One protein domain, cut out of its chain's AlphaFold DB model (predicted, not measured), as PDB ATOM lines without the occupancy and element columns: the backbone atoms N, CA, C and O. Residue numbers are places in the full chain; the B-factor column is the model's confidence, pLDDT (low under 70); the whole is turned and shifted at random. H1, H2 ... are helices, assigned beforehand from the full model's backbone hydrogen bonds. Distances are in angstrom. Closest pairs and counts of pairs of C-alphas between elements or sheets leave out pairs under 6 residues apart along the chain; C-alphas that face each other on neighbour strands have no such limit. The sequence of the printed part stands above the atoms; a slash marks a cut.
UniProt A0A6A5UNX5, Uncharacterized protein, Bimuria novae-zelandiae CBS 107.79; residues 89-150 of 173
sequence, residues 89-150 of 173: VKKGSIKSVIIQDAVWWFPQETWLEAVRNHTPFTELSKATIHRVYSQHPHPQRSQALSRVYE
ATOM      1  N   VAL A  89     -36.616   1.364  -1.506       76.75
ATOM      2  CA  VAL A  89     -37.722   2.049  -2.172       76.75
ATOM      3  C   VAL A  89     -37.897   1.472  -3.578       76.75
ATOM      4  O   VAL A  89     -37.005   1.592  -4.412       76.75
ATOM      5  N   LYS A  90     -39.057   0.869  -3.858       81.81
ATOM      6  CA  LYS A  90     -39.400   0.319  -5.180       81.81
ATOM      7  C   LYS A  90     -39.643   1.444  -6.201       81.81
ATOM      8  O   LYS A  90     -40.318   2.429  -5.881       81.81
ATOM      9  N   LYS A  91     -39.141   1.281  -7.433       82.56
ATOM     10  CA  LYS A  91     -39.411   2.180  -8.576       82.56
ATOM     11  C   LYS A  91     -40.926   2.317  -8.802       82.56
ATOM     12  O   LYS A  91     -41.644   1.322  -8.736       82.56
ATOM     13  N   GLY A  92     -41.415   3.544  -9.005       77.62
ATOM     14  CA  GLY A  92     -42.846   3.832  -9.215       77.62
ATOM     15  C   GLY A  92     -43.751   3.654  -7.987       77.62
ATOM     16  O   GLY A  92     -44.963   3.798  -8.094       77.62
ATOM     17  N   SER A  93     -43.199   3.339  -6.809       86.50
ATOM     18  CA  SER A  93     -43.993   3.279  -5.576       86.50
ATOM     19  C   SER A  93     -44.425   4.668  -5.102       86.50
ATOM     20  O   SER A  93     -43.735   5.656  -5.347       86.50
ATOM     21  N   ILE A  94     -45.501   4.730  -4.314       87.75
ATOM     22  CA  ILE A  94     -45.959   5.968  -3.658       87.75
ATOM     23  C   ILE A  94     -44.822   6.618  -2.854       87.75
ATOM     24  O   ILE A  94     -44.622   7.825  -2.926       87.75
ATOM     25  N   LYS A  95     -44.000   5.817  -2.158       88.31
ATOM     26  CA  LYS A  95     -42.821   6.319  -1.431       88.31
ATOM     27  C   LYS A  95     -41.828   7.025  -2.357       88.31
ATOM     28  O   LYS A  95     -41.310   8.075  -2.000       88.31
ATOM     29  N   SER A  96     -41.573   6.460  -3.538       89.19
ATOM     30  CA  SER A  96     -40.710   7.077  -4.551       89.19
ATOM     31  C   SER A  96     -41.249   8.435  -5.000       89.19
ATOM     32  O   SER A  96     -40.471   9.374  -5.122       89.19
ATOM     33  N   VAL A  97     -42.562   8.534  -5.223       89.38
ATOM     34  CA  VAL A  97     -43.229   9.778  -5.640       89.38
ATOM     35  C   VAL A  97     -43.124  10.839  -4.544       89.38
ATOM     36  O   VAL A  97     -42.603  11.915  -4.800       89.38
ATOM     37  N   ILE A  98     -43.469  10.498  -3.297       90.12
ATOM     38  CA  ILE A  98     -43.394  11.426  -2.153       90.12
ATOM     39  C   ILE A  98     -41.970  11.974  -1.954       90.12
ATOM     40  O   ILE A  98     -41.791  13.163  -1.704       90.12
ATOM     41  N   ILE A  99     -40.942  11.128  -2.096       89.06
ATOM     42  CA  ILE A  99     -39.536  11.560  -2.013       89.06
ATOM     43  C   ILE A  99     -39.208  12.567  -3.124       89.06
ATOM     44  O   ILE A  99     -38.558  13.579  -2.867       89.06
ATOM     45  N   GLN A 100     -39.644  12.299  -4.355       89.31
ATOM     46  CA  GLN A 100     -39.415  13.191  -5.495       89.31
ATOM     47  C   GLN A 100     -40.213  14.498  -5.394       89.31
ATOM     48  O   GLN A 100     -39.748  15.530  -5.877       89.31
ATOM     49  N   ASP A 101     -41.389  14.475  -4.767       89.44
ATOM     50  CA  ASP A 101     -42.213  15.660  -4.523       89.44
ATOM     51  C   ASP A 101     -41.618  16.555  -3.443       89.44
ATOM     52  O   ASP A 101     -41.503  17.758  -3.660       89.44
ATOM     53  N   ALA A 102     -41.152  15.990  -2.328       89.50
ATOM     54  CA  ALA A 102     -40.490  16.769  -1.284       89.50
ATOM     55  C   ALA A 102     -39.267  17.518  -1.835       89.50
ATOM     56  O   ALA A 102     -39.106  18.718  -1.633       89.50
ATOM     57  N   VAL A 103     -38.429  16.841  -2.621       86.88
ATOM     58  CA  VAL A 103     -37.257  17.480  -3.234       86.88
ATOM     59  C   VAL A 103     -37.638  18.583  -4.232       86.88
ATOM     60  O   VAL A 103     -36.896  19.552  -4.387       86.88
ATOM     61  N   TRP A 104     -38.772  18.442  -4.919       85.25
ATOM     62  CA  TRP A 104     -39.248  19.421  -5.895       85.25
ATOM     63  C   TRP A 104     -39.835  20.672  -5.244       85.25
ATOM     64  O   TRP A 104     -39.498  21.783  -5.642       85.25
ATOM     65  N   TRP A 105     -40.696  20.495  -4.241       85.19
ATOM     66  CA  TRP A 105     -41.384  21.597  -3.569       85.19
ATOM     67  C   TRP A 105     -40.475  22.405  -2.643       85.19
ATOM     68  O   TRP A 105     -40.735  23.586  -2.421       85.19
ATOM     69  N   PHE A 106     -39.379  21.807  -2.163       85.25
ATOM     70  CA  PHE A 106     -38.419  22.457  -1.268       85.25
ATOM     71  C   PHE A 106     -37.032  22.600  -1.920       85.25
ATOM     72  O   PHE A 106     -36.037  22.060  -1.428       85.25
ATOM     73  N   PRO A 107     -36.913  23.376  -3.018       77.19
ATOM     74  CA  PRO A 107     -35.668  23.514  -3.771       77.19
ATOM     75  C   PRO A 107     -34.607  24.353  -3.048       77.19
ATOM     76  O   PRO A 107     -33.505  24.496  -3.572       77.19
ATOM     77  N   GLN A 108     -34.901  24.897  -1.863       77.12
ATOM     78  CA  GLN A 108     -33.937  25.617  -1.022       77.12
ATOM     79  C   GLN A 108     -33.170  24.684  -0.069       77.12
ATOM     80  O   GLN A 108     -32.060  24.998   0.341       77.12
ATOM     81  N   GLU A 109     -33.721  23.509   0.243       83.00
ATOM     82  CA  GLU A 109     -33.138  22.544   1.184       83.00
ATOM     83  C   GLU A 109     -32.321  21.485   0.447       83.00
ATOM     84  O   GLU A 109     -32.687  21.073  -0.654       83.00
ATOM     85  N   THR A 110     -31.233  20.957   1.011       84.75
ATOM     86  CA  THR A 110     -30.558  19.797   0.396       84.75
ATOM     87  C   THR A 110     -31.562  18.652   0.190       84.75
ATOM     88  O   THR A 110     -32.526  18.530   0.935       84.75
ATOM     89  N   TRP A 111     -31.376  17.778  -0.811       84.81
ATOM     90  CA  TRP A 111     -32.357  16.698  -1.052       84.81
ATOM     91  C   TRP A 111     -32.581  15.818   0.183       84.81
ATOM     92  O   TRP A 111     -33.661  15.274   0.374       84.81
ATOM     93  N   LEU A 112     -31.548  15.679   1.019       86.19
ATOM     94  CA  LEU A 112     -31.640  14.968   2.285       86.19
ATOM     95  C   LEU A 112     -32.522  15.714   3.295       86.19
ATOM     96  O   LEU A 112     -33.358  15.080   3.925       86.19
ATOM     97  N   GLU A 113     -32.337  17.025   3.447       86.81
ATOM     98  CA  GLU A 113     -33.155  17.872   4.327       86.81
ATOM     99  C   GLU A 113     -34.606  17.904   3.860       86.81
ATOM    100  O   GLU A 113     -35.480  17.563   4.647       86.81
ATOM    101  N   ALA A 114     -34.848  18.142   2.567       88.00
ATOM    102  CA  ALA A 114     -36.193  18.177   2.004       88.00
ATOM    103  C   ALA A 114     -36.973  16.890   2.315       88.00
ATOM    104  O   ALA A 114     -38.125  16.921   2.741       88.00
ATOM    105  N   VAL A 115     -36.324  15.731   2.164       89.50
ATOM    106  CA  VAL A 115     -36.940  14.437   2.484       89.50
ATOM    107  C   VAL A 115     -37.098  14.243   3.991       89.50
ATOM    108  O   VAL A 115     -38.128  13.739   4.424       89.50
ATOM    109  N   ARG A 116     -36.120  14.623   4.814       89.44
ATOM    110  CA  ARG A 116     -36.200  14.439   6.273       89.44
ATOM    111  C   ARG A 116     -37.230  15.345   6.941       89.44
ATOM    112  O   ARG A 116     -37.881  14.906   7.879       89.44
ATOM    113  N   ASN A 117     -37.352  16.578   6.472       90.62
ATOM    114  CA  ASN A 117     -38.204  17.594   7.076       90.62
ATOM    115  C   ASN A 117     -39.659  17.450   6.622       90.62
ATOM    116  O   ASN A 117     -40.571  17.649   7.420       90.62
ATOM    117  N   HIS A 118     -39.877  17.064   5.358       90.88
ATOM    118  CA  HIS A 118     -41.204  17.102   4.728       90.88
ATOM    119  C   HIS A 118     -41.770  15.724   4.377       90.88
ATOM    120  O   HIS A 118     -42.804  15.624   3.719       90.88
ATOM    121  N   THR A 119     -41.119  14.638   4.803       88.75
ATOM    122  CA  THR A 119     -41.642  13.273   4.636       88.75
ATOM    123  C   THR A 119     -41.438  12.446   5.907       88.75
ATOM    124  O   THR A 119     -40.511  12.711   6.671       88.75
ATOM    125  N   PRO A 120     -42.223  11.373   6.125       87.06
ATOM    126  CA  PRO A 120     -42.015  10.462   7.253       87.06
ATOM    127  C   PRO A 120     -40.768   9.564   7.097       87.06
ATOM    128  O   PRO A 120     -40.578   8.630   7.872       87.06
ATOM    129  N   PHE A 121     -39.921   9.783   6.085       85.56
ATOM    130  CA  PHE A 121     -38.807   8.899   5.723       85.56
ATOM    131  C   PHE A 121     -37.444   9.396   6.229       85.56
ATOM    132  O   PHE A 121     -36.452   9.396   5.494       85.56
ATOM    133  N   THR A 122     -37.380   9.800   7.497       81.12
ATOM    134  CA  THR A 122     -36.187  10.395   8.128       81.12
ATOM    135  C   THR A 122     -34.959   9.473   8.132       81.12
ATOM    136  O   THR A 122     -33.818   9.939   8.045       81.12
ATOM    137  N   GLU A 123     -35.196   8.162   8.170       84.00
ATOM    138  CA  GLU A 123     -34.174   7.110   8.223       84.00
ATOM    139  C   GLU A 123     -33.521   6.790   6.869       84.00
ATOM    140  O   GLU A 123     -32.575   5.998   6.802       84.00
ATOM    141  N   LEU A 124     -34.010   7.357   5.759       83.81
ATOM    142  CA  LEU A 124     -33.439   7.058   4.449       83.81
ATOM    143  C   LEU A 124     -32.021   7.612   4.313       83.81
ATOM    144  O   LEU A 124     -31.711   8.751   4.667       83.81
ATOM    145  N   SER A 125     -31.145   6.791   3.734       84.06
ATOM    146  CA  SER A 125     -29.780   7.213   3.445       84.06
ATOM    147  C   SER A 125     -29.757   8.243   2.312       84.06
ATOM    148  O   SER A 125     -30.539   8.168   1.358       84.06
ATOM    149  N   LYS A 126     -28.782   9.157   2.360       84.12
ATOM    150  CA  LYS A 126     -28.523  10.127   1.284       84.12
ATOM    151  C   LYS A 126     -28.356   9.444  -0.082       84.12
ATOM    152  O   LYS A 126     -28.865   9.943  -1.081       84.12
ATOM    153  N   ALA A 127     -27.686   8.289  -0.119       82.56
ATOM    154  CA  ALA A 127     -27.486   7.512  -1.342       82.56
ATOM    155  C   ALA A 127     -28.808   6.965  -1.906       82.56
ATOM    156  O   ALA A 127     -29.029   7.012  -3.115       82.56
ATOM    157  N   THR A 128     -29.708   6.489  -1.040       85.88
ATOM    158  CA  THR A 128     -31.041   6.021  -1.446       85.88
ATOM    159  C   THR A 128     -31.867   7.161  -2.031       85.88
ATOM    160  O   THR A 128     -32.429   6.999  -3.109       85.88
ATOM    161  N   ILE A 129     -31.894   8.321  -1.370       86.25
ATOM    162  CA  ILE A 129     -32.628   9.506  -1.842       86.25
ATOM    163  C   ILE A 129     -32.105   9.957  -3.210       86.25
ATOM    164  O   ILE A 129     -32.886  10.168  -4.135       86.25
ATOM    165  N   HIS A 130     -30.779  10.020  -3.373       84.25
ATOM    166  CA  HIS A 130     -30.159  10.375  -4.647       84.25
ATOM    167  C   HIS A 130     -30.528   9.392  -5.769       84.25
ATOM    168  O   HIS A 130     -30.843   9.820  -6.878       84.25
ATOM    169  N   ARG A 131     -30.519   8.075  -5.508       82.44
ATOM    170  CA  ARG A 131     -30.940   7.062  -6.497       82.44
ATOM    171  C   ARG A 131     -32.411   7.210  -6.877       82.44
ATOM    172  O   ARG A 131     -32.715   7.209  -8.062       82.44
ATOM    173  N   VAL A 132     -33.302   7.396  -5.899       86.81
ATOM    174  CA  VAL A 132     -34.741   7.594  -6.157       86.81
ATOM    175  C   VAL A 132     -34.958   8.777  -7.099       86.81
ATOM    176  O   VAL A 132     -35.683   8.661  -8.075       86.81
ATOM    177  N   TYR A 133     -34.288   9.892  -6.847       80.31
ATOM    178  CA  TYR A 133     -34.407  11.095  -7.663       80.31
ATOM    179  C   TYR A 133     -33.808  10.955  -9.073       80.31
ATOM    180  O   TYR A 133     -34.398  11.411 -10.047       80.31
ATOM    181  N   SER A 134     -32.630  10.336  -9.188       78.19
ATOM    182  CA  SER A 134     -31.886  10.263 -10.456       78.19
ATOM    183  C   SER A 134     -32.332   9.123 -11.373       78.19
ATOM    184  O   SER A 134     -32.078   9.185 -12.572       78.19
ATOM    185  N   GLN A 135     -32.957   8.072 -10.829       80.94
ATOM    186  CA  GLN A 135     -33.212   6.826 -11.563       80.94
ATOM    187  C   GLN A 135     -34.680   6.393 -11.587       80.94
ATOM    188  O   GLN A 135     -35.030   5.540 -12.402       80.94
ATOM    189  N   HIS A 136     -35.540   6.883 -10.685       85.44
ATOM    190  CA  HIS A 136     -36.935   6.442 -10.674       85.44
ATOM    191  C   HIS A 136     -37.800   7.351 -11.552       85.44
ATOM    192  O   HIS A 136     -37.732   8.569 -11.404       85.44
ATOM    193  N   PRO A 137     -38.672   6.781 -12.401       81.06
ATOM    194  CA  PRO A 137     -39.619   7.575 -13.172       81.06
ATOM    195  C   PRO A 137     -40.643   8.242 -12.245       81.06
ATOM    196  O   PRO A 137     -41.097   7.631 -11.270       81.06
ATOM    197  N   HIS A 138     -41.022   9.478 -12.569       85.12
ATOM    198  CA  HIS A 138     -42.135  10.174 -11.933       85.12
ATOM    199  C   HIS A 138     -43.380  10.063 -12.823       85.12
ATOM    200  O   HIS A 138     -43.279  10.332 -14.019       85.12
ATOM    201  N   PRO A 139     -44.571   9.749 -12.286       83.94
ATOM    202  CA  PRO A 139     -45.781   9.611 -13.103       83.94
ATOM    203  C   PRO A 139     -46.189  10.910 -13.816       83.94
ATOM    204  O   PRO A 139     -46.808  10.867 -14.871       83.94
ATOM    205  N   GLN A 140     -45.839  12.065 -13.246       82.69
ATOM    206  CA  GLN A 140     -46.229  13.386 -13.762       82.69
ATOM    207  C   GLN A 140     -45.067  14.197 -14.360       82.69
ATOM    208  O   GLN A 140     -45.272  15.341 -14.751       82.69
ATOM    209  N   ARG A 141     -43.836  13.665 -14.388       75.88
ATOM    210  CA  ARG A 141     -42.667  14.406 -14.899       75.88
ATOM    211  C   ARG A 141     -41.939  13.556 -15.930       75.88
ATOM    212  O   ARG A 141     -41.590  12.414 -15.658       75.88
ATOM    213  N   SER A 142     -41.705  14.136 -17.104       72.31
ATOM    214  CA  SER A 142     -41.017  13.477 -18.220       72.31
ATOM    215  C   SER A 142     -39.500  13.421 -18.042       72.31
ATOM    216  O   SER A 142     -38.843  12.592 -18.667       72.31
ATOM    217  N   GLN A 143     -38.933  14.283 -17.194       67.25
ATOM    218  CA  GLN A 143     -37.497  14.364 -16.955       67.25
ATOM    219  C   GLN A 143     -37.157  14.021 -15.511       67.25
ATOM    220  O   GLN A 143     -37.867  14.405 -14.575       67.25
ATOM    221  N   ALA A 144     -36.032  13.321 -15.347       66.94
ATOM    222  CA  ALA A 144     -35.386  13.212 -14.055       66.94
ATOM    223  C   ALA A 144     -35.042  14.621 -13.591       66.94
ATOM    224  O   ALA A 144     -34.559  15.463 -14.354       66.94
ATOM    225  N   LEU A 145     -35.312  14.872 -12.324       68.00
ATOM    226  CA  LEU A 145     -34.910  16.118 -11.730       68.00
ATOM    227  C   LEU A 145     -33.367  16.200 -11.831       68.00
ATOM    228  O   LEU A 145     -32.663  15.199 -11.698       68.00
ATOM    229  N   SER A 146     -32.825  17.379 -12.111       62.66
ATOM    230  CA  SER A 146     -31.395  17.649 -11.964       62.66
ATOM    231  C   SER A 146     -31.260  18.955 -11.194       62.66
ATOM    232  O   SER A 146     -31.919  19.942 -11.518       62.66
ATOM    233  N   ARG A 147     -30.478  18.970 -10.109       61.56
ATOM    234  CA  ARG A 147     -30.207  20.238  -9.431       61.56
ATOM    235  C   ARG A 147     -29.163  20.974 -10.243       61.56
ATOM    236  O   ARG A 147     -27.973  20.704 -10.115       61.56
ATOM    237  N   VAL A 148     -29.611  21.948 -11.017       53.06
ATOM    238  CA  VAL A 148     -28.823  23.161 -11.174       53.06
ATOM    239  C   VAL A 148     -29.060  23.923  -9.875       53.06
ATOM    240  O   VAL A 148     -30.199  24.261  -9.560       53.06
ATOM    241  N   TYR A 149     -28.024  24.122  -9.057       49.75
ATOM    242  CA  TYR A 149     -28.077  25.222  -8.098       49.75
ATOM    243  C   TYR A 149     -28.154  26.487  -8.955       49.75
ATOM    244  O   TYR A 149     -27.122  27.043  -9.325       49.75
ATOM    245  N   GLU A 150     -29.358  26.903  -9.351       45.31
ATOM    246  CA  GLU A 150     -29.551  28.284  -9.757       45.31
ATOM    247  C   GLU A 150     -29.149  29.086  -8.532       45.31
ATOM    248  O   GLU A 150     -29.820  29.045  -7.498       45.31
TER     249      GLU A 150
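AT A GLANCE: This is residues 89 to 150 of the 173 residues of an uncharacterized protein of Bimuria novae-zelandiae CBS 107.79 (UniProt A0A6A5UNX5). Three short helices make a small, closely packed body, each set about perpendicular to the other two and touching both, with their centres at the corners of a triangle. A tail with no named element, residues 136 to 150, leaves the end of H3 and runs along the outside of this body to the last printed residue. The printed part has 62 residues, with H1, H2 and H3 in that order along the chain and no named strand; the class is all helix, though 30 of the 62 residues, under half, are in named elements. The whole is compact, with a radius of gyration of the C-alphas of 10.5 A, and the C-alphas span 28 by 22 by 18 A along their three main axes.

HOW THE PARTS SIT: Going along from Val 89, look first at H1, residues 94 to 105, and then at H2, residues 111 to 118. These two touch, H1 with residues 99 to 103 alone, and their closest C-alphas, those of Val 103 and Ala 114, are 5.4 A apart. Their lines stand about perpendicular, at 78 degrees. Next comes H3, residues 126 to 135. It touches H2, with the C-alphas of Leu 112 and Lys 126 the closest at 5.8 A, and the two lines stand about perpendicular, at 78 degrees. H3 touches H1 as well, H1 with residues 96 to 100 alone; the closest C-alphas are those of Gln 100 and Tyr 133, 5.8 A apart. These two lines stand about perpendicular, at 87 degrees. The helix packing is mostly crossed, the helices' lines standing at large angles to each other. In the backbones of H1, H2 and H3 every O i to N i+4 pair is within hydrogen-bond range.

IN THESE COORDINATES: Find C-alpha 94 at (-45.959, 5.968, -3.658); from there H1 runs 16.3 A to C-alpha 105 at (-41.384, 21.597, -3.569), mostly along y. H2 begins at C-alpha 111 and covers 10.6 A to C-alpha 118. H3 begins at C-alpha 126 and covers 14.1 A to C-alpha 135 at (-33.212, 6.826, -11.563), with z falling along the way.

THE WHOLE: The two C-alphas farthest apart are those of Lys 90 and Glu 150, at 30.0 A. The printed part has no cut. The link from H1 to H2 is tight, with 5 residues, and the link from H2 to H3 is short, with 7. The C-alphas of residues 136 to 150 lie 9 to 18 A from the mean of the C-alphas. The mean pLDDT of the printed part is 81.4, and look for values under 70 at residues 143 to 150.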